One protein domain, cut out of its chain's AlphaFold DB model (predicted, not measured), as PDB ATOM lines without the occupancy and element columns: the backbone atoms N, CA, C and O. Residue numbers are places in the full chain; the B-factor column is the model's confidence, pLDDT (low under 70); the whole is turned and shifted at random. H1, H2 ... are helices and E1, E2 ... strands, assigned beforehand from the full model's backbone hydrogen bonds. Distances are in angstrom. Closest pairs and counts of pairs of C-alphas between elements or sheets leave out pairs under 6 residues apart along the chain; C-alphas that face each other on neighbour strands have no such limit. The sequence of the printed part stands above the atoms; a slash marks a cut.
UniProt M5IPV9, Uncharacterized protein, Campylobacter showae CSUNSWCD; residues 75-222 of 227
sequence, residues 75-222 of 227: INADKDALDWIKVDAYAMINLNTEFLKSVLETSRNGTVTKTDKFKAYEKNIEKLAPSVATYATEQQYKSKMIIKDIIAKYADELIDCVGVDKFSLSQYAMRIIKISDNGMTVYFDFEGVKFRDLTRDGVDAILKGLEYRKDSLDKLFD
ATOM      1  N   ILE A  75     197.285  86.934 212.470       38.25
ATOM      2  CA  ILE A  75     197.038  85.635 213.133       38.25
ATOM      3  C   ILE A  75     198.189  85.373 214.101       38.25
ATOM      4  O   ILE A  75     199.316  85.506 213.660       38.25
ATOM      5  N   ASN A  76     197.969  84.971 215.356       39.56
ATOM      6  CA  ASN A  76     199.084  84.527 216.201       39.56
ATOM      7  C   ASN A  76     199.663  83.198 215.669       39.56
ATOM      8  O   ASN A  76     198.915  82.252 215.493       39.56
ATOM      9  N   ALA A  77     200.966  83.108 215.396       41.88
ATOM     10  CA  ALA A  77     201.659  81.936 214.851       41.88
ATOM     11  C   ALA A  77     201.939  80.885 215.938       41.88
ATOM     12  O   ALA A  77     203.057  80.386 216.081       41.88
ATOM     13  N   ASP A  78     200.928  80.598 216.752       46.38
ATOM     14  CA  ASP A  78     200.936  79.417 217.597       46.38
ATOM     15  C   ASP A  78     200.864  78.146 216.731       46.38
ATOM     16  O   ASP A  78     200.736  78.178 215.500       46.38
ATOM     17  N   LYS A  79     201.017  76.992 217.381       50.12
ATOM     18  CA  LYS A  79     200.986  75.692 216.710       50.12
ATOM     19  C   LYS A  79     199.698  75.502 215.895       50.12
ATOM     20  O   LYS A  79     199.760  74.941 214.805       50.12
ATOM     21  N   ASP A  80     198.575  76.020 216.383       49.66
ATOM     22  CA  ASP A  80     197.266  75.860 215.755       49.66
ATOM     23  C   ASP A  80     197.171  76.654 214.444       49.66
ATOM     24  O   ASP A  80     196.623  76.163 213.451       49.66
ATOM     25  N   ALA A  81     197.774  77.844 214.382       52.03
ATOM     26  CA  ALA A  81     197.881  78.608 213.144       52.03
ATOM     27  C   ALA A  81     198.744  77.906 212.084       52.03
ATOM     28  O   ALA A  81     198.377  77.888 210.907       52.03
ATOM     29  N   LEU A  82     199.868  77.301 212.483       53.62
ATOM     30  CA  LEU A  82     200.739  76.555 211.566       53.62
ATOM     31  C   LEU A  82     200.088  75.256 211.073       53.62
ATOM     32  O   LEU A  82     200.168  74.951 209.881       53.62
ATOM     33  N   ASP A  83     199.417  74.520 211.960       56.53
ATOM     34  CA  ASP A  83     198.707  73.286 211.615       56.53
ATOM     35  C   ASP A  83     197.554  73.566 210.640       56.53
ATOM     36  O   ASP A  83     197.356  72.829 209.671       56.53
ATOM     37  N   TRP A  84     196.836  74.674 210.814       58.47
ATOM     38  CA  TRP A  84     195.804  75.068 209.861       58.47
ATOM     39  C   TRP A  84     196.370  75.560 208.515       58.47
ATOM     40  O   TRP A  84     195.859  75.148 207.471       58.47
ATOM     41  N   ILE A  85     197.440  76.367 208.492       57.72
ATOM     42  CA  ILE A  85     198.099  76.777 207.232       57.72
ATOM     43  C   ILE A  85     198.593  75.548 206.462       57.72
ATOM     44  O   ILE A  85     198.417  75.467 205.246       57.72
ATOM     45  N   LYS A  86     199.152  74.556 207.167       64.00
ATOM     46  CA  LYS A  86     199.503  73.252 206.595       64.00
ATOM     47  C   LYS A  86     198.275  72.604 205.950       64.00
ATOM     48  O   LYS A  86     198.326  72.254 204.771       64.00
ATOM     49  N   VAL A  87     197.171  72.470 206.688       64.62
ATOM     50  CA  VAL A  87     195.923  71.869 206.182       64.62
ATOM     51  C   VAL A  87     195.410  72.588 204.931       64.62
ATOM     52  O   VAL A  87     195.061  71.922 203.955       64.62
ATOM     53  N   ASP A  88     195.400  73.921 204.914       68.50
ATOM     54  CA  ASP A  88     194.918  74.686 203.762       68.50
ATOM     55  C   ASP A  88     195.869  74.598 202.558       68.50
ATOM     56  O   ASP A  88     195.403  74.492 201.424       68.50
ATOM     57  N   ALA A  89     197.187  74.558 202.775       63.00
ATOM     58  CA  ALA A  89     198.158  74.338 201.703       63.00
ATOM     59  C   ALA A  89     197.953  72.969 201.027       63.00
ATOM     60  O   ALA A  89     197.893  72.885 199.796       63.00
ATOM     61  N   TYR A  90     197.747  71.904 201.814       67.25
ATOM     62  CA  TYR A  90     197.386  70.588 201.275       67.25
ATOM     63  C   TYR A  90     196.034  70.601 200.569       67.25
ATOM     64  O   TYR A  90     195.891  69.990 199.508       67.25
ATOM     65  N   ALA A  91     195.036  71.279 201.139       73.38
ATOM     66  CA  ALA A  91     193.720  71.394 200.528       73.38
ATOM     67  C   ALA A  91     193.812  72.064 199.152       73.38
ATOM     68  O   ALA A  91     193.233  71.549 198.201       73.38
ATOM     69  N   MET A  92     194.606  73.130 199.016       75.25
ATOM     70  CA  MET A  92     194.822  73.798 197.735       75.25
ATOM     71  C   MET A  92     195.532  72.912 196.720       75.25
ATOM     72  O   MET A  92     195.051  72.797 195.594       75.25
ATOM     73  N   ILE A  93     196.637  72.250 197.081       72.62
ATOM     74  CA  ILE A  93     197.332  71.356 196.139       72.62
ATOM     75  C   ILE A  93     196.405  70.231 195.674       72.62
ATOM     76  O   ILE A  93     196.318  69.965 194.472       72.62
ATOM     77  N   ASN A  94     195.674  69.601 196.596       80.62
ATOM     78  CA  ASN A  94     194.732  68.543 196.246       80.62
ATOM     79  C   ASN A  94     193.576  69.084 195.387       80.62
ATOM     80  O   ASN A  94     193.245  68.465 194.382       80.62
ATOM     81  N   LEU A  95     193.010  70.251 195.706       83.75
ATOM     82  CA  LEU A  95     191.944  70.866 194.911       83.75
ATOM     83  C   LEU A  95     192.394  71.143 193.472       83.75
ATOM     84  O   LEU A  95     191.700  70.759 192.535       83.75
ATOM     85  N   ASN A  96     193.571  71.749 193.286       80.56
ATOM     86  CA  ASN A  96     194.131  71.982 191.952       80.56
ATOM     87  C   ASN A  96     194.382  70.664 191.210       80.56
ATOM     88  O   ASN A  96     194.085  70.558 190.029       80.56
ATOM     89  N   THR A  97     194.905  69.651 191.902       83.94
ATOM     90  CA  THR A  97     195.156  68.323 191.323       83.94
ATOM     91  C   THR A  97     193.861  67.708 190.792       83.94
ATOM     92  O   THR A  97     193.802  67.251 189.654       83.94
ATOM     93  N   GLU A  98     192.802  67.719 191.601       91.62
ATOM     94  CA  GLU A  98     191.512  67.125 191.241       91.62
ATOM     95  C   GLU A  98     190.763  67.945 190.177       91.62
ATOM     96  O   GLU A  98     190.106  67.368 189.309       91.62
ATOM     97  N   PHE A  99     190.923  69.271 190.174       93.06
ATOM     98  CA  PHE A  99     190.450  70.129 189.088       93.06
ATOM     99  C   PHE A  99     191.133  69.785 187.758       93.06
ATOM    100  O   PHE A  99     190.451  69.505 186.779       93.06
ATOM    101  N   LEU A 100     192.467  69.729 187.720       90.62
ATOM    102  CA  LEU A 100     193.208  69.437 186.487       90.62
ATOM    103  C   LEU A 100     192.915  68.027 185.949       90.62
ATOM    104  O   LEU A 100     192.772  67.853 184.740       90.62
ATOM    105  N   LYS A 101     192.740  67.031 186.828       94.56
ATOM    106  CA  LYS A 101     192.245  65.699 186.434       94.56
ATOM    107  C   LYS A 101     190.854  65.773 185.802       94.56
ATOM    108  O   LYS A 101     190.636  65.197 184.740       94.56
ATOM    109  N   SER A 102     189.946  66.536 186.411       95.25
ATOM    110  CA  SER A 102     188.596  66.763 185.876       95.25
ATOM    111  C   SER A 102     188.633  67.466 184.512       95.25
ATOM    112  O   SER A 102     187.854  67.123 183.627       95.25
ATOM    113  N   VAL A 103     189.570  68.397 184.291       94.19
ATOM    114  CA  VAL A 103     189.772  69.040 182.982       94.19
ATOM    115  C   VAL A 103     190.185  68.018 181.923       94.19
ATOM    116  O   VAL A 103     189.600  67.992 180.840       94.19
ATOM    117  N   LEU A 104     191.157  67.152 182.226       94.31
ATOM    118  CA  LEU A 104     191.618  66.111 181.298       94.31
ATOM    119  C   LEU A 104     190.494  65.144 180.919       94.31
ATOM    120  O   LEU A 104     190.329  64.824 179.740       94.31
ATOM    121  N   GLU A 105     189.713  64.698 181.903       94.38
ATOM    122  CA  GLU A 105     188.562  63.822 181.677       94.38
ATOM    123  C   GLU A 105     187.468  64.530 180.876       94.38
ATOM    124  O   GLU A 105     186.976  63.977 179.896       94.38
ATOM    125  N   THR A 106     187.135  65.774 181.224       94.19
ATOM    126  CA  THR A 106     186.116  66.575 180.525       94.19
ATOM    127  C   THR A 106     186.480  66.815 179.062       94.19
ATOM    128  O   THR A 106     185.663  66.611 178.157       94.19
ATOM    129  N   SER A 107     187.736  67.183 178.813       93.12
ATOM    130  CA  SER A 107     188.266  67.396 177.468       93.12
ATOM    131  C   SER A 107     188.298  66.107 176.644       93.12
ATOM    132  O   SER A 107     188.090  66.159 175.432       93.12
ATOM    133  N   ARG A 108     188.536  64.946 177.268       92.75
ATOM    134  CA  ARG A 108     188.550  63.638 176.589       92.75
ATOM    135  C   ARG A 108     187.147  63.097 176.313       92.75
ATOM    136  O   ARG A 108     186.907  62.561 175.237       92.75
ATOM    137  N   ASN A 109     186.241  63.222 177.277       92.12
ATOM    138  CA  ASN A 109     184.913  62.608 177.225       92.12
ATOM    139  C   ASN A 109     183.891  63.460 176.465       92.12
ATOM    140  O   ASN A 109     182.796  62.980 176.179       92.12
ATOM    141  N   GLY A 110     184.204  64.729 176.182       91.56
ATOM    142  CA  GLY A 110     183.272  65.629 175.500       91.56
ATOM    143  C   GLY A 110     182.045  65.986 176.342       91.56
ATOM    144  O   GLY A 110     181.039  66.432 175.801       91.56
ATOM    145  N   THR A 111     182.112  65.789 177.659       94.12
ATOM    146  CA  THR A 111     181.074  66.147 178.636       94.12
ATOM    147  C   THR A 111     181.734  66.498 179.967       94.12
ATOM    148  O   THR A 111     182.804  65.970 180.281       94.12
ATOM    149  N   VAL A 112     181.118  67.386 180.758       94.81
ATOM    150  CA  VAL A 112     181.657  67.796 182.066       94.81
ATOM    151  C   VAL A 112     181.804  66.573 182.971       94.81
ATOM    152  O   VAL A 112     180.820  66.009 183.450       94.81
ATOM    153  N   THR A 113     183.051  66.181 183.217       93.50
ATOM    154  CA  THR A 113     183.426  65.033 184.038       93.50
ATOM    155  C   THR A 113     184.267  65.522 185.211       93.50
ATOM    156  O   THR A 113     185.267  66.212 185.034       93.50
ATOM    157  N   LYS A 114     183.836  65.182 186.425       93.25
ATOM    158  CA  LYS A 114     184.492  65.573 187.676       93.25
ATOM    159  C   LYS A 114     184.986  64.333 188.397       93.25
ATOM    160  O   LYS A 114     184.226  63.362 188.508       93.25
ATOM    161  N   THR A 115     186.180  64.399 188.980       93.00
ATOM    162  CA  THR A 115     186.624  63.349 189.902       93.00
ATOM    163  C   THR A 115     185.714  63.305 191.130       93.00
ATOM    164  O   THR A 115     185.113  64.310 191.528       93.00
ATOM    165  N   ASP A 116     185.618  62.150 191.784       90.00
ATOM    166  CA  ASP A 116     184.774  62.018 192.978       90.00
ATOM    167  C   ASP A 116     185.245  62.911 194.130       90.00
ATOM    168  O   ASP A 116     184.428  63.432 194.892       90.00
ATOM    169  N   LYS A 117     186.555  63.169 194.219       87.38
ATOM    170  CA  LYS A 117     187.114  64.126 195.179       87.38
ATOM    171  C   LYS A 117     186.730  65.562 194.840       87.38
ATOM    172  O   LYS A 117     186.373  66.301 195.751       87.38
ATOM    173  N   PHE A 118     186.742  65.949 193.562       87.88
ATOM    174  CA  PHE A 118     186.282  67.276 193.156       87.88
ATOM    175  C   PHE A 118     184.790  67.475 193.466       87.88
ATOM    176  O   PHE A 118     184.426  68.462 194.104       87.88
ATOM    177  N   LYS A 119     183.938  66.484 193.162       87.88
ATOM    178  CA  LYS A 119     182.516  66.488 193.570       87.88
ATOM    179  C   LYS A 119     182.354  66.590 195.089       87.88
ATOM    180  O   LYS A 119     181.450  67.266 195.577       87.88
ATOM    181  N   ALA A 120     183.213  65.915 195.854       84.19
ATOM    182  CA  ALA A 120     183.202  66.003 197.308       84.19
ATOM    183  C   ALA A 120     183.612  67.397 197.805       84.19
ATOM    184  O   ALA A 120     183.014  67.875 198.768       84.19
ATOM    185  N   TYR A 121     184.580  68.063 197.166       82.19
ATOM    186  CA  TYR A 121     184.905  69.458 197.471       82.19
ATOM    187  C   TYR A 121     183.701  70.362 197.216       82.19
ATOM    188  O   TYR A 121     183.316  71.081 198.130       82.19
ATOM    189  N   GLU A 122     183.045  70.241 196.058       79.19
ATOM    190  CA  GLU A 122     181.830  70.999 195.724       79.19
ATOM    191  C   GLU A 122     180.694  70.775 196.726       79.19
ATOM    192  O   GLU A 122     180.139  71.725 197.270       79.19
ATOM    193  N   LYS A 123     180.380  69.516 197.042       78.31
ATOM    194  CA  LYS A 123     179.307  69.172 197.986       78.31
ATOM    195  C   LYS A 123     179.598  69.653 199.410       78.31
ATOM    196  O   LYS A 123     178.677  69.941 200.167       78.31
ATOM    197  N   ASN A 124     180.871  69.719 199.796       67.88
ATOM    198  CA  ASN A 124     181.279  70.213 201.108       67.88
ATOM    199  C   ASN A 124     181.573  71.725 201.119       67.88
ATOM    200  O   ASN A 124     181.885  72.241 202.192       67.88
ATOM    201  N   ILE A 125     181.406  72.453 200.000       62.38
ATOM    202  CA  ILE A 125     181.461  73.929 199.965       62.38
ATOM    203  C   ILE A 125     180.528  74.529 201.021       62.38
ATOM    204  O   ILE A 125     180.877  75.503 201.683       62.38
ATOM    205  N   GLU A 126     179.344  73.948 201.206       48.75
ATOM    206  CA  GLU A 126     178.371  74.425 202.192       48.75
ATOM    207  C   GLU A 126     178.850  74.201 203.632       48.75
ATOM    208  O   GLU A 126     178.592  75.020 204.505       48.75
ATOM    209  N   LYS A 127     179.647  73.156 203.890       52.00
ATOM    210  CA  LYS A 127     180.288  72.944 205.200       52.00
ATOM    211  C   LYS A 127     181.491  73.861 205.431       52.00
ATOM    212  O   LYS A 127     181.848  74.087 206.581       52.00
ATOM    213  N   LEU A 128     182.084  74.412 204.368       48.78
ATOM    214  CA  LEU A 128     183.048  75.519 204.446       48.78
ATOM    215  C   LEU A 128     182.366  76.869 204.739       48.78
ATOM    216  O   LEU A 128     183.045  77.881 204.883       48.78
ATOM    217  N   ALA A 129     181.036  76.913 204.850       46.16
ATOM    218  CA  ALA A 129     180.291  78.123 205.172       46.16
ATOM    219  C   ALA A 129     179.141  77.824 206.151       46.16
ATOM    220  O   ALA A 129     178.022  77.592 205.701       46.16
ATOM    221  N   PRO A 130     179.362  77.842 207.485       42.56
ATOM    222  CA  PRO A 130     178.424  78.633 208.306       42.56
ATOM    223  C   PRO A 130     178.948  79.182 209.658       42.56
ATOM    224  O   PRO A 130     179.518  78.479 210.488       42.56
ATOM    225  N   SER A 131     178.585  80.448 209.917       39.16
ATOM    226  CA  SER A 131     178.785  81.266 211.131       39.16
ATOM    227  C   SER A 131     180.239  81.465 211.589       39.16
ATOM    228  O   SER A 131     180.987  80.519 211.806       39.16
ATOM    229  N   VAL A 132     180.622  82.727 211.816       44.62
ATOM    230  CA  VAL A 132     181.929  83.124 212.382       44.62
ATOM    231  C   VAL A 132     182.257  82.347 213.672       44.62
ATOM    232  O   VAL A 132     183.423  82.111 213.960       44.62
ATOM    233  N   ALA A 133     181.235  81.875 214.398       36.84
ATOM    234  CA  ALA A 133     181.347  81.130 215.651       36.84
ATOM    235  C   ALA A 133     182.020  79.745 215.546       36.84
ATOM    236  O   ALA A 133     182.409  79.202 216.575       36.84
ATOM    237  N   THR A 134     182.162  79.161 214.349       42.03
ATOM    238  CA  THR A 134     182.839  77.857 214.164       42.03
ATOM    239  C   THR A 134     184.320  77.973 213.795       42.03
ATOM    240  O   THR A 134     185.023  76.962 213.774       42.03
ATOM    241  N   TYR A 135     184.816  79.186 213.536       52.31
ATOM    242  CA  TYR A 135     186.203  79.435 213.151       52.31
ATOM    243  C   TYR A 135     186.990  80.014 214.321       52.31
ATOM    244  O   TYR A 135     186.530  80.942 214.982       52.31
ATOM    245  N   ALA A 136     188.205  79.508 214.555       55.22
ATOM    246  CA  ALA A 136     189.035  80.002 215.653       55.22
ATOM    247  C   ALA A 136     189.504  81.448 215.406       55.22
ATOM    248  O   ALA A 136     189.800  82.170 216.354       55.22
ATOM    249  N   THR A 137     189.557  81.887 214.139       60.16
ATOM    250  CA  THR A 137     189.944  83.255 213.760       60.16
ATOM    251  C   THR A 137     189.194  83.768 212.522       60.16
ATOM    252  O   THR A 137     188.769  83.003 211.655       60.16
ATOM    253  N   GLU A 138     189.099  85.093 212.376       62.41
ATOM    254  CA  GLU A 138     188.562  85.757 211.173       62.41
ATOM    255  C   GLU A 138     189.326  85.366 209.893       62.41
ATOM    256  O   GLU A 138     188.751  85.285 208.808       62.41
ATOM    257  N   GLN A 139     190.628  85.092 209.999       62.38
ATOM    258  CA  GLN A 139     191.460  84.744 208.849       62.38
ATOM    259  C   GLN A 139     191.237  83.299 208.383       62.38
ATOM    260  O   GLN A 139     191.262  83.043 207.179       62.38
ATOM    261  N   GLN A 140     190.947  82.380 209.311       61.78
ATOM    262  CA  GLN A 140     190.443  81.044 208.980       61.78
ATOM    263  C   GLN A 140     189.141  81.122 208.192       61.78
ATOM    264  O   GLN A 140     189.017  80.500 207.140       61.78
ATOM    265  N   TYR A 141     188.201  81.950 208.644       66.19
ATOM    266  CA  TYR A 141     186.959  82.184 207.912       66.19
ATOM    267  C   TYR A 141     187.215  82.735 206.496       66.19
ATOM    268  O   TYR A 141     186.695  82.201 205.514       66.19
ATOM    269  N   LYS A 142     188.069  83.762 206.362       69.62
ATOM    270  CA  LYS A 142     188.412  84.361 205.059       69.62
ATOM    271  C   LYS A 142     189.068  83.368 204.102       69.62
ATOM    272  O   LYS A 142     188.715  83.363 202.925       69.62
ATOM    273  N   SER A 143     189.989  82.524 204.575       67.31
ATOM    274  CA  SER A 143     190.627  81.529 203.706       67.31
ATOM    275  C   SER A 143     189.607  80.530 203.163       67.31
ATOM    276  O   SER A 143     189.616  80.244 201.968       67.31
ATOM    277  N   LYS A 144     188.679  80.055 204.005       73.19
ATOM    278  CA  LYS A 144     187.638  79.112 203.579       73.19
ATOM    279  C   LYS A 144     186.681  79.729 202.565       73.19
ATOM    280  O   LYS A 144     186.321  79.051 201.606       73.19
ATOM    281  N   MET A 145     186.330  81.006 202.728       73.31
ATOM    282  CA  MET A 145     185.529  81.739 201.743       73.31
ATOM    283  C   MET A 145     186.247  81.848 200.392       73.31
ATOM    284  O   MET A 145     185.648  81.547 199.364       73.31
ATOM    285  N   ILE A 146     187.544  82.169 200.385       74.94
ATOM    286  CA  ILE A 146     188.333  82.220 199.144       74.94
ATOM    287  C   ILE A 146     188.426  80.834 198.490       74.94
ATOM    288  O   ILE A 146     188.249  80.712 197.281       74.94
ATOM    289  N   ILE A 147     188.658  79.773 199.271       75.19
ATOM    290  CA  ILE A 147     188.681  78.393 198.757       75.19
ATOM    291  C   ILE A 147     187.336  78.037 198.116       75.19
ATOM    292  O   ILE A 147     187.311  77.449 197.037       75.19
ATOM    293  N   LYS A 148     186.217  78.424 198.740       79.00
ATOM    294  CA  LYS A 148     184.876  78.252 198.173       79.00
ATOM    295  C   LYS A 148     184.734  78.948 196.814       79.00
ATOM    296  O   LYS A 148     184.271  78.311 195.870       79.00
ATOM    297  N   ASP A 149     185.164  80.203 196.706       82.81
ATOM    298  CA  ASP A 149     185.100  80.959 195.449       82.81
ATOM    299  C   ASP A 149     185.973  80.317 194.357       82.81
ATOM    300  O   ASP A 149     185.583  80.262 193.189       82.81
ATOM    301  N   ILE A 150     187.129  79.760 194.735       83.88
ATOM    302  CA  ILE A 150     188.004  79.016 193.821       83.88
ATOM    303  C   ILE A 150     187.320  77.743 193.311       83.88
ATOM    304  O   ILE A 150     187.373  77.480 192.112       83.88
ATOM    305  N   ILE A 151     186.658  76.966 194.179       85.12
ATOM    306  CA  ILE A 151     185.953  75.747 193.747       85.12
ATOM    307  C   ILE A 151     184.836  76.103 192.757       85.12
ATOM    308  O   ILE A 151     184.722  75.449 191.723       85.12
ATOM    309  N   ALA A 152     184.052  77.149 193.039       86.62
ATOM    310  CA  ALA A 152     183.000  77.610 192.131       86.62
ATOM    311  C   ALA A 152     183.575  78.009 190.764       86.62
ATOM    312  O   ALA A 152     183.112  77.538 189.730       86.62
ATOM    313  N   LYS A 153     184.664  78.781 190.760       89.06
ATOM    314  CA  LYS A 153     185.348  79.158 189.522       89.06
ATOM    315  C   LYS A 153     185.875  77.953 188.738       89.06
ATOM    316  O   LYS A 153     185.793  77.941 187.516       89.06
ATOM    317  N   TYR A 154     186.410  76.940 189.413       92.50
ATOM    318  CA  TYR A 154     186.841  75.697 188.768       92.50
ATOM    319  C   TYR A 154     185.682  74.910 188.171       92.50
ATOM    320  O   TYR A 154     185.830  74.342 187.092       92.50
ATOM    321  N   ALA A 155     184.528  74.898 188.835       90.06
ATOM    322  CA  ALA A 155     183.324  74.289 188.290       90.06
ATOM    323  C   ALA A 155     182.895  74.962 186.977       90.06
ATOM    324  O   ALA A 155     182.573  74.257 186.020       90.06
ATOM    325  N   ASP A 156     182.951  76.294 186.927       91.19
ATOM    326  CA  ASP A 156     182.632  77.074 185.728       91.19
ATOM    327  C   ASP A 156     183.655  76.823 184.606       91.19
ATOM    328  O   ASP A 156     183.274  76.516 183.478       91.19
ATOM    329  N   GLU A 157     184.958  76.855 184.913       92.88
ATOM    330  CA  GLU A 157     186.027  76.629 183.924       92.88
ATOM    331  C   GLU A 157     185.994  75.215 183.308       92.88
ATOM    332  O   GLU A 157     186.441  75.026 182.176       92.88
ATOM    333  N   LEU A 158     185.436  74.209 183.999       93.88
ATOM    334  CA  LEU A 158     185.256  72.870 183.422       93.88
ATOM    335  C   LEU A 158     184.276  72.861 182.243       93.88
ATOM    336  O   LEU A 158     184.448  72.058 181.327       93.88
ATOM    337  N   ILE A 159     183.270  73.737 182.237       93.19
ATOM    338  CA  ILE A 159     182.297  73.830 181.137       93.19
ATOM    339  C   ILE A 159     183.012  74.240 179.844       93.19
ATOM    340  O   ILE A 159     182.763  73.664 178.785       93.19
ATOM    341  N   ASP A 160     183.980  75.148 179.954       90.94
ATOM    342  CA  ASP A 160     184.788  75.623 178.827       90.94
ATOM    343  C   ASP A 160     185.780  74.565 178.304       90.94
ATOM    344  O   ASP A 160     186.396  74.751 177.255       90.94
ATOM    345  N   CYS A 161     185.940  73.442 179.012       92.50
ATOM    346  CA  CYS A 161     186.852  72.356 178.643       92.50
ATOM    347  C   CYS A 161     186.175  71.224 177.853       92.50
ATOM    348  O   CYS A 161     186.844  70.267 177.458       92.50
ATOM    349  N   VAL A 162     184.861  71.289 177.626       93.50
ATOM    350  CA  VAL A 162     184.076  70.209 177.011       93.50
ATOM    351  C   VAL A 162     184.482  69.981 175.553       93.50
ATOM    352  O   VAL A 162     184.219  70.805 174.684       93.50
ATOM    353  N   GLY A 163     185.112  68.834 175.275       87.69
ATOM    354  CA  GLY A 163     185.433  68.393 173.909       87.69
ATOM    355  C   GLY A 163     186.448  69.264 173.159       87.69
ATOM    356  O   GLY A 163     186.599  69.108 171.949       87.69
ATOM    357  N   VAL A 164     187.141  70.174 173.851       88.88
ATOM    358  CA  VAL A 164     188.148  71.065 173.260       88.88
ATOM    359  C   VAL A 164     189.569  70.551 173.489       88.88
ATOM    360  O   VAL A 164     189.884  69.977 174.533       88.88
ATOM    361  N   ASP A 165     190.452  70.800 172.520       84.00
ATOM    362  CA  ASP A 165     191.869  70.405 172.579       84.00
ATOM    363  C   ASP A 165     192.788  71.489 173.173       84.00
ATOM    364  O   ASP A 165     193.937  71.205 173.524       84.00
ATOM    365  N   LYS A 166     192.288  72.727 173.284       88.69
ATOM    366  CA  LYS A 166     192.962  73.864 173.920       88.69
ATOM    367  C   LYS A 166     191.981  74.670 174.753       88.69
ATOM    368  O   LYS A 166     190.871  74.935 174.299       88.69
ATOM    369  N   PHE A 167     192.408  75.097 175.934       86.69
ATOM    370  CA  PHE A 167     191.562  75.831 176.876       86.69
ATOM    371  C   PHE A 167     192.400  76.749 177.778       86.69
ATOM    372  O   PHE A 167     193.629  76.669 177.823       86.69
ATOM    373  N   SER A 168     191.736  77.676 178.469       85.25
ATOM    374  CA  SER A 168     192.378  78.584 179.423       85.25
ATOM    375  C   SER A 168     191.945  78.239 180.840       85.25
ATOM    376  O   SER A 168     190.754  78.268 181.118       85.25
ATOM    377  N   LEU A 169     192.897  77.981 181.735       80.50
ATOM    378  CA  LEU A 169     192.616  77.567 183.113       80.50
ATOM    379  C   LEU A 169     193.253  78.507 184.122       80.50
ATOM    380  O   LEU A 169     194.356  79.022 183.904       80.50
ATOM    381  N   SER A 170     192.600  78.655 185.264       78.94
ATOM    382  CA  SER A 170     193.190  79.258 186.450       78.94
ATOM    383  C   SER A 170     193.796  78.178 187.355       78.94
ATOM    384  O   SER A 170     193.210  77.128 187.592       78.94
ATOM    385  N   GLN A 171     194.960  78.450 187.934       71.62
ATOM    386  CA  GLN A 171     195.571  77.643 188.988       71.62
ATOM    387  C   GLN A 171     195.786  78.527 190.213       71.62
ATOM    388  O   GLN A 171     196.405  79.579 190.087       71.62
ATOM    389  N   TYR A 172     195.298  78.117 191.381       72.56
ATOM    390  CA  TYR A 172     195.402  78.914 192.603       72.56
ATOM    391  C   TYR A 172     196.365  78.274 193.600       72.56
ATOM    392  O   TYR A 172     196.241  77.096 193.917       72.56
ATOM    393  N   ALA A 173     197.293  79.047 194.151       63.44
ATOM    394  CA  ALA A 173     198.228  78.592 195.174       63.44
ATOM    395  C   ALA A 173     198.123  79.465 196.425       63.44
ATOM    396  O   ALA A 173     197.948  80.675 196.325       63.44
ATOM    397  N   MET A 174     198.262  78.860 197.607       63.62
ATOM    398  CA  MET A 174     198.442  79.621 198.843       63.62
ATOM    399  C   MET A 174     199.877  80.143 198.910       63.62
ATOM    400  O   MET A 174     200.828  79.380 198.725       63.62
ATOM    401  N   ARG A 175     200.037  81.425 199.221       60.66
ATOM    402  CA  ARG A 175     201.332  82.089 199.334       60.66
ATOM    403  C   ARG A 175     201.432  82.811 200.669       60.66
ATOM    404  O   ARG A 175     200.529  83.526 201.071       60.66
ATOM    405  N   ILE A 176     202.558  82.645 201.362       54.66
ATOM    406  CA  ILE A 176     202.872  83.438 202.556       54.66
ATOM    407  C   ILE A 176     203.449  84.776 202.091       54.66
ATOM    408  O   ILE A 176     204.492  84.829 201.441       54.66
ATOM    409  N   ILE A 177     202.761  85.863 202.424       55.25
ATOM    410  CA  ILE A 177     203.147  87.228 202.059       55.25
ATOM    411  C   ILE A 177     204.155  87.781 203.063       55.25
ATOM    412  O   ILE A 177     205.102  88.474 202.689       55.25
ATOM    413  N   LYS A 178     203.936  87.517 204.355       50.62
ATOM    414  CA  LYS A 178     204.740  88.093 205.433       50.62
ATOM    415  C   LYS A 178     204.683  87.226 206.682       50.62
ATOM    416  O   LYS A 178     203.665  86.611 206.974       50.62
ATOM    417  N   ILE A 179     205.759  87.269 207.458       47.12
ATOM    418  CA  ILE A 179     205.774  86.859 208.860       47.12
ATOM    419  C   ILE A 179     206.126  88.109 209.684       47.12
ATOM    420  O   ILE A 179     206.924  88.937 209.234       47.12
ATOM    421  N   SER A 180     205.469  88.345 210.819       44.78
ATOM    422  CA  SER A 180     205.766  89.496 211.684       44.78
ATOM    423  C   SER A 180     207.182  89.429 212.251       44.78
ATOM    424  O   SER A 180     207.762  88.359 212.409       44.78
ATOM    425  N   ASP A 181     207.717  90.591 212.637       41.75
ATOM    426  CA  ASP A 181     209.074  90.704 213.189       41.75
ATOM    427  C   ASP A 181     209.260  89.911 214.498       41.75
ATOM    428  O   ASP A 181     210.380  89.540 214.837       41.75
ATOM    429  N   ASN A 182     208.173  89.631 215.229       43.12
ATOM    430  CA  ASN A 182     208.192  88.797 216.433       43.12
ATOM    431  C   ASN A 182     207.996  87.297 216.142       43.12
ATOM    432  O   ASN A 182     207.909  86.514 217.080       43.12
ATOM    433  N   GLY A 183     207.883  86.894 214.870       38.94
ATOM    434  CA  GLY A 183     207.657  85.506 214.455       38.94
ATOM    435  C   GLY A 183     206.283  84.950 214.829       38.94
ATOM    436  O   GLY A 183     205.952  83.839 214.435       38.94
ATOM    437  N   MET A 184     205.470  85.720 215.553       44.81
ATOM    438  CA  MET A 184     204.172  85.298 216.058       44.81
ATOM    439  C   MET A 184     203.045  85.629 215.094       44.81
ATOM    440  O   MET A 184     201.905  85.641 215.517       44.81
ATOM    441  N   THR A 185     203.277  85.993 213.838       47.44
ATOM    442  CA  THR A 185     202.163  86.278 212.931       47.44
ATOM    443  C   THR A 185     202.490  85.928 211.511       47.44
ATOM    444  O   THR A 185     203.500  86.386 210.998       47.44
ATOM    445  N   VAL A 186     201.617  85.158 210.862       49.12
ATOM    446  CA  VAL A 186     201.764  84.762 209.459       49.12
ATOM    447  C   VAL A 186     200.642  85.381 208.636       49.12
ATOM    448  O   VAL A 186     199.470  85.293 208.995       49.12
ATOM    449  N   TYR A 187     201.013  86.004 207.523       54.53
ATOM    450  CA  TYR A 187     200.108  86.568 206.531       54.53
ATOM    451  C   TYR A 187     200.218  85.758 205.255       54.53
ATOM    452  O   TYR A 187     201.326  85.517 204.771       54.53
ATOM    453  N   PHE A 188     199.081  85.388 204.687       57.19
ATOM    454  CA  PHE A 188     199.026  84.646 203.442       57.19
ATOM    455  C   PHE A 188     197.899  85.155 202.543       57.19
ATOM    456  O   PHE A 188     196.907  85.715 203.017       57.19
ATOM    457  N   ASP A 189     198.072  84.950 201.247       62.19
ATOM    458  CA  ASP A 189     197.093  85.166 200.191       62.19
ATOM    459  C   ASP A 189     196.946  83.909 199.329       62.19
ATOM    460  O   ASP A 189     197.610  82.889 199.531       62.19
ATOM    461  N   PHE A 190     196.017  83.981 198.379       64.44
ATOM    462  CA  PHE A 190     195.865  82.993 197.326       64.44
ATOM    463  C   PHE A 190     196.190  83.670 195.999       64.44
ATOM    464  O   PHE A 190     195.456  84.547 195.543       64.44
ATOM    465  N   GLU A 191     197.298  83.272 195.387       62.97
ATOM    466  CA  GLU A 191     197.731  83.774 194.089       62.97
ATOM    467  C   GLU A 191     197.160  82.881 192.983       62.97
ATOM    468  O   GLU A 191     197.273  81.658 193.039       62.97
ATOM    469  N   GLY A 192     196.527  83.498 191.985       64.75
ATOM    470  CA  GLY A 192     195.979  82.809 190.820       64.75
ATOM    471  C   GLY A 192     196.842  83.037 189.584       64.75
ATOM    472  O   GLY A 192     197.044  84.179 189.176       64.75
ATOM    473  N   VAL A 193     197.294  81.965 188.941       63.28
ATOM    474  CA  VAL A 193     197.969  82.008 187.639       63.28
ATOM    475  C   VAL A 193     196.987  81.567 186.563       63.28
ATOM    476  O   VAL A 193     196.396  80.496 186.666       63.28
ATOM    477  N   LYS A 194     196.814  82.379 185.513       73.19
ATOM    478  CA  LYS A 194     195.988  82.016 184.356       73.19
ATOM    479  C   LYS A 194     196.865  81.509 183.215       73.19
ATOM    480  O   LYS A 194     197.638  82.275 182.638       73.19
ATOM    481  N   PHE A 195     196.708  80.238 182.870       69.88
ATOM    482  CA  PHE A 195     197.343  79.616 181.714       69.88
ATOM    483  C   PHE A 195     196.400  79.712 180.517       69.88
ATOM    484  O   PHE A 195     195.227  79.371 180.632       69.88
ATOM    485  N   ARG A 196     196.897  80.208 179.382       77.50
ATOM    486  CA  ARG A 196     196.123  80.350 178.140       77.50
ATOM    487  C   ARG A 196     196.568  79.313 177.119       77.50
ATOM    488  O   ARG A 196     197.730  78.914 177.136       77.50
ATOM    489  N   ASP A 197     195.646  78.928 176.241       75.75
ATOM    490  CA  ASP A 197     195.885  78.013 175.115       75.75
ATOM    491  C   ASP A 197     196.542  76.682 175.525       75.75
ATOM    492  O   ASP A 197     197.351  76.108 174.790       75.75
ATOM    493  N   LEU A 198     196.202  76.198 176.722       83.56
ATOM    494  CA  LEU A 198     196.772  75.002 177.324       83.56
ATOM    495  C   LEU A 198     196.209  73.754 176.634       83.56
ATOM    496  O   LEU A 198     194.996  73.615 176.499       83.56
ATOM    497  N   THR A 199     197.090  72.846 176.216       86.62
ATOM    498  CA  THR A 199     196.718  71.524 175.691       86.62
ATOM    499  C   THR A 199     196.549  70.512 176.825       86.62
ATOM    500  O   THR A 199     196.989  70.755 177.951       86.62
ATOM    501  N   ARG A 200     195.993  69.329 176.522       88.31
ATOM    502  CA  ARG A 200     195.957  68.196 177.469       88.31
ATOM    503  C   ARG A 200     197.350  67.866 178.026       88.31
ATOM    504  O   ARG A 200     197.504  67.767 179.235       88.31
ATOM    505  N   ASP A 201     198.373  67.813 177.174       80.62
ATOM    506  CA  ASP A 201     199.761  67.571 177.605       80.62
ATOM    507  C   ASP A 201     200.287  68.674 178.537       80.62
ATOM    508  O   ASP A 201     201.017  68.404 179.492       80.62
ATOM    509  N   GLY A 202     199.890  69.925 178.283       79.69
ATOM    510  CA  GLY A 202     200.196  71.055 179.157       79.69
ATOM    511  C   GLY A 202     199.565  70.903 180.542       79.69
ATOM    512  O   GLY A 202     200.234  71.151 181.545       79.69
ATOM    513  N   VAL A 203     198.312  70.444 180.616       79.31
ATOM    514  CA  VAL A 203     197.652  70.118 181.893       79.31
ATOM    515  C   VAL A 203     198.379  68.997 182.619       79.31
ATOM    516  O   VAL A 203     198.674  69.135 183.805       79.31
ATOM    517  N   ASP A 204     198.709  67.918 181.913       79.12
ATOM    518  CA  ASP A 204     199.418  66.758 182.461       79.12
ATOM    519  C   ASP A 204     200.778  67.152 183.062       79.12
ATOM    520  O   ASP A 204     201.164  66.683 184.136       79.12
ATOM    521  N   ALA A 205     201.502  68.060 182.404       74.88
ATOM    522  CA  ALA A 205     202.761  68.595 182.913       74.88
ATOM    523  C   ALA A 205     202.570  69.402 184.210       74.88
ATOM    524  O   ALA A 205     203.345  69.250 185.159       74.88
ATOM    525  N   ILE A 206     201.525  70.236 184.280       76.88
ATOM    526  CA  ILE A 206     201.193  70.992 185.495       76.88
ATOM    527  C   ILE A 206     200.790  70.036 186.625       76.88
ATOM    528  O   ILE A 206     201.231  70.228 187.761       76.88
ATOM    529  N   LEU A 207     200.004  69.000 186.320       77.00
ATOM    530  CA  LEU A 207     199.559  67.982 187.270       77.00
ATOM    531  C   LEU A 207     200.747  67.252 187.910       77.00
ATOM    532  O   LEU A 207     200.867  67.248 189.134       77.00
ATOM    533  N   LYS A 208     201.690  66.753 187.101       69.69
ATOM    534  CA  LYS A 208     202.939  66.137 187.592       69.69
ATOM    535  C   LYS A 208     203.740  67.095 188.479       69.69
ATOM    536  O   LYS A 208     204.289  66.706 189.508       69.69
ATOM    537  N   GLY A 209     203.774  68.377 188.111       67.06
ATOM    538  CA  GLY A 209     204.407  69.414 188.923       67.06
ATOM    539  C   GLY A 209     203.712  69.659 190.268       67.06
ATOM    540  O   GLY A 209     204.373  70.039 191.233       67.06
ATOM    541  N   LEU A 210     202.392  69.480 190.369       67.00
ATOM    542  CA  LEU A 210     201.665  69.562 191.642       67.00
ATOM    543  C   LEU A 210     201.907  68.341 192.525       67.00
ATOM    544  O   LEU A 210     202.079  68.505 193.729       67.00
ATOM    545  N   GLU A 211     201.970  67.148 191.938       66.12
ATOM    546  CA  GLU A 211     202.286  65.909 192.659       66.12
ATOM    547  C   GLU A 211     203.676  65.997 193.305       66.12
ATOM    548  O   GLU A 211     203.808  65.792 194.508       66.12
ATOM    549  N   TYR A 212     204.681  66.484 192.573       63.88
ATOM    550  CA  TYR A 212     206.008  66.757 193.142       63.88
ATOM    551  C   TYR A 212     205.985  67.773 194.304       63.88
ATOM    552  O   TYR A 212     206.708  67.642 195.297       63.88
ATOM    553  N   ARG A 213     205.158  68.822 194.196       59.50
ATOM    554  CA  ARG A 213     205.013  69.825 195.267       59.50
ATOM    555  C   ARG A 213     204.324  69.246 196.495       59.50
ATOM    556  O   ARG A 213     204.677  69.636 197.603       59.50
ATOM    557  N   LYS A 214     203.378  68.326 196.309       64.44
ATOM    558  CA  LYS A 214     202.747  67.593 197.406       64.44
ATOM    559  C   LYS A 214     203.785  66.788 198.183       64.44
ATOM    560  O   LYS A 214     203.904  67.001 199.382       64.44
ATOM    561  N   ASP A 215     204.620  66.019 197.488       56.53
ATOM    562  CA  ASP A 215     205.716  65.264 198.111       56.53
ATOM    563  C   ASP A 215     206.705  66.180 198.852       56.53
ATOM    564  O   ASP A 215     207.272  65.820 199.884       56.53
ATOM    565  N   SER A 216     206.930  67.388 198.327       53.56
ATOM    566  CA  SER A 216     207.780  68.394 198.974       53.56
ATOM    567  C   SER A 216     207.147  68.947 200.256       53.56
ATOM    568  O   SER A 216     207.856  69.146 201.242       53.56
ATOM    569  N   LEU A 217     205.827  69.172 200.271       56.75
ATOM    570  CA  LEU A 217     205.103  69.527 201.495       56.75
ATOM    571  C   LEU A 217     205.114  68.380 202.504       56.75
ATOM    572  O   LEU A 217     205.271  68.647 203.698       56.75
ATOM    573  N   ASP A 218     204.960  67.137 202.039       57.28
ATOM    574  CA  ASP A 218     204.992  65.946 202.893       57.28
ATOM    575  C   ASP A 218     206.330  65.916 203.632       57.28
ATOM    576  O   ASP A 218     206.348  65.956 204.857       57.28
ATOM    577  N   LYS A 219     207.446  66.063 202.910       52.88
ATOM    578  CA  LYS A 219     208.797  66.145 203.496       52.88
ATOM    579  C   LYS A 219     209.013  67.336 204.434       52.88
ATOM    580  O   LYS A 219     209.752  67.210 205.404       52.88
ATOM    581  N   LEU A 220     208.413  68.492 204.149       50.28
ATOM    582  CA  LEU A 220     208.557  69.698 204.975       50.28
ATOM    583  C   LEU A 220     207.866  69.555 206.335       50.28
ATOM    584  O   LEU A 220     208.342  70.083 207.340       50.28
ATOM    585  N   PHE A 221     206.708  68.899 206.351       51.84
ATOM    586  CA  PHE A 221     205.865  68.814 207.534       51.84
ATOM    587  C   PHE A 221     205.879  67.445 208.221       51.84
ATOM    588  O   PHE A 221     205.179  67.293 209.235       51.84
ATOM    589  N   ASP A 222     206.622  66.474 207.689       49.72
ATOM    590  CA  ASP A 222     206.918  65.230 208.385       49.72
ATOM    591  C   ASP A 222     207.976  65.455 209.468       49.72
ATOM    592  O   ASP A 222     208.925  66.229 209.316       49.72
TER     593      ASP A 222
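Overview. This is residues 75 to 222 of the 227 residues of an uncharacterized protein of Campylobacter showae CSUNSWCD (UniProt M5IPV9). Look first for the long helix H1 as the core, with helices H3 and H4 and the long hairpin E1-E2 lengthwise around it and short H2 set slantwise on it. The 148 printed residues run H1 H2 H3 E1 E2 H4, with one antiparallel sheet, E1 - E2. The class is mixed; the whole is compact, radius of gyration of the C-alphas 16.4 A, spanning 51 by 32 by 25 A.

Arrangement. Start at the hub H1, residues 79 to 109; its residues 95 to 102 alone touch H2, residues 116 to 124, at a steep tilt of 56 degrees, closest C-alphas Glu 98 and Phe 118, 5.6 A. With residues 92 to 106 alone H1 touches H3, residues 138 to 159, the same way at a shallow tilt of 6 degrees, closest C-alphas Val 103 and Leu 158, 5.9 A. E1, residues 166 to 179, and E2, residues 186 to 199, form a hairpin; N 171 and O 193 are within hydrogen-bond range, 2.8 A. The closest C-alphas of H1 and E1 are Ala 89 and Met 174, 6.0 A. H4, residues 200 to 221, touches H1 opposite ways at a shallow tilt of 19 degrees, closest C-alphas Thr 97 and Leu 207, 6.0 A. Every O i to N i+4 pair is within range in H1, H2 and H4, and 17 of 18 in H3.

Along the chain. Find C-alpha 79 at (200.986, 75.692, 216.710); H1 runs 44.6 A from there. H3 measures 32.9 A, E1 39.4 A and E2 36.6 A; E2 bends by 70 degrees at residue 196. H4, 31.7 A, ends at C-alpha 221, (205.865, 68.814, 207.534).

Size, cuts and confidence. The printed part has no cut, and its farthest C-alphas, Gly 110 and Asn 182, are 53.2 A apart. The link H2 to H3 is long. Look for pLDDT under 70 in 73 residues, among them 75 to 90, 124 to 143 and 208 to 222.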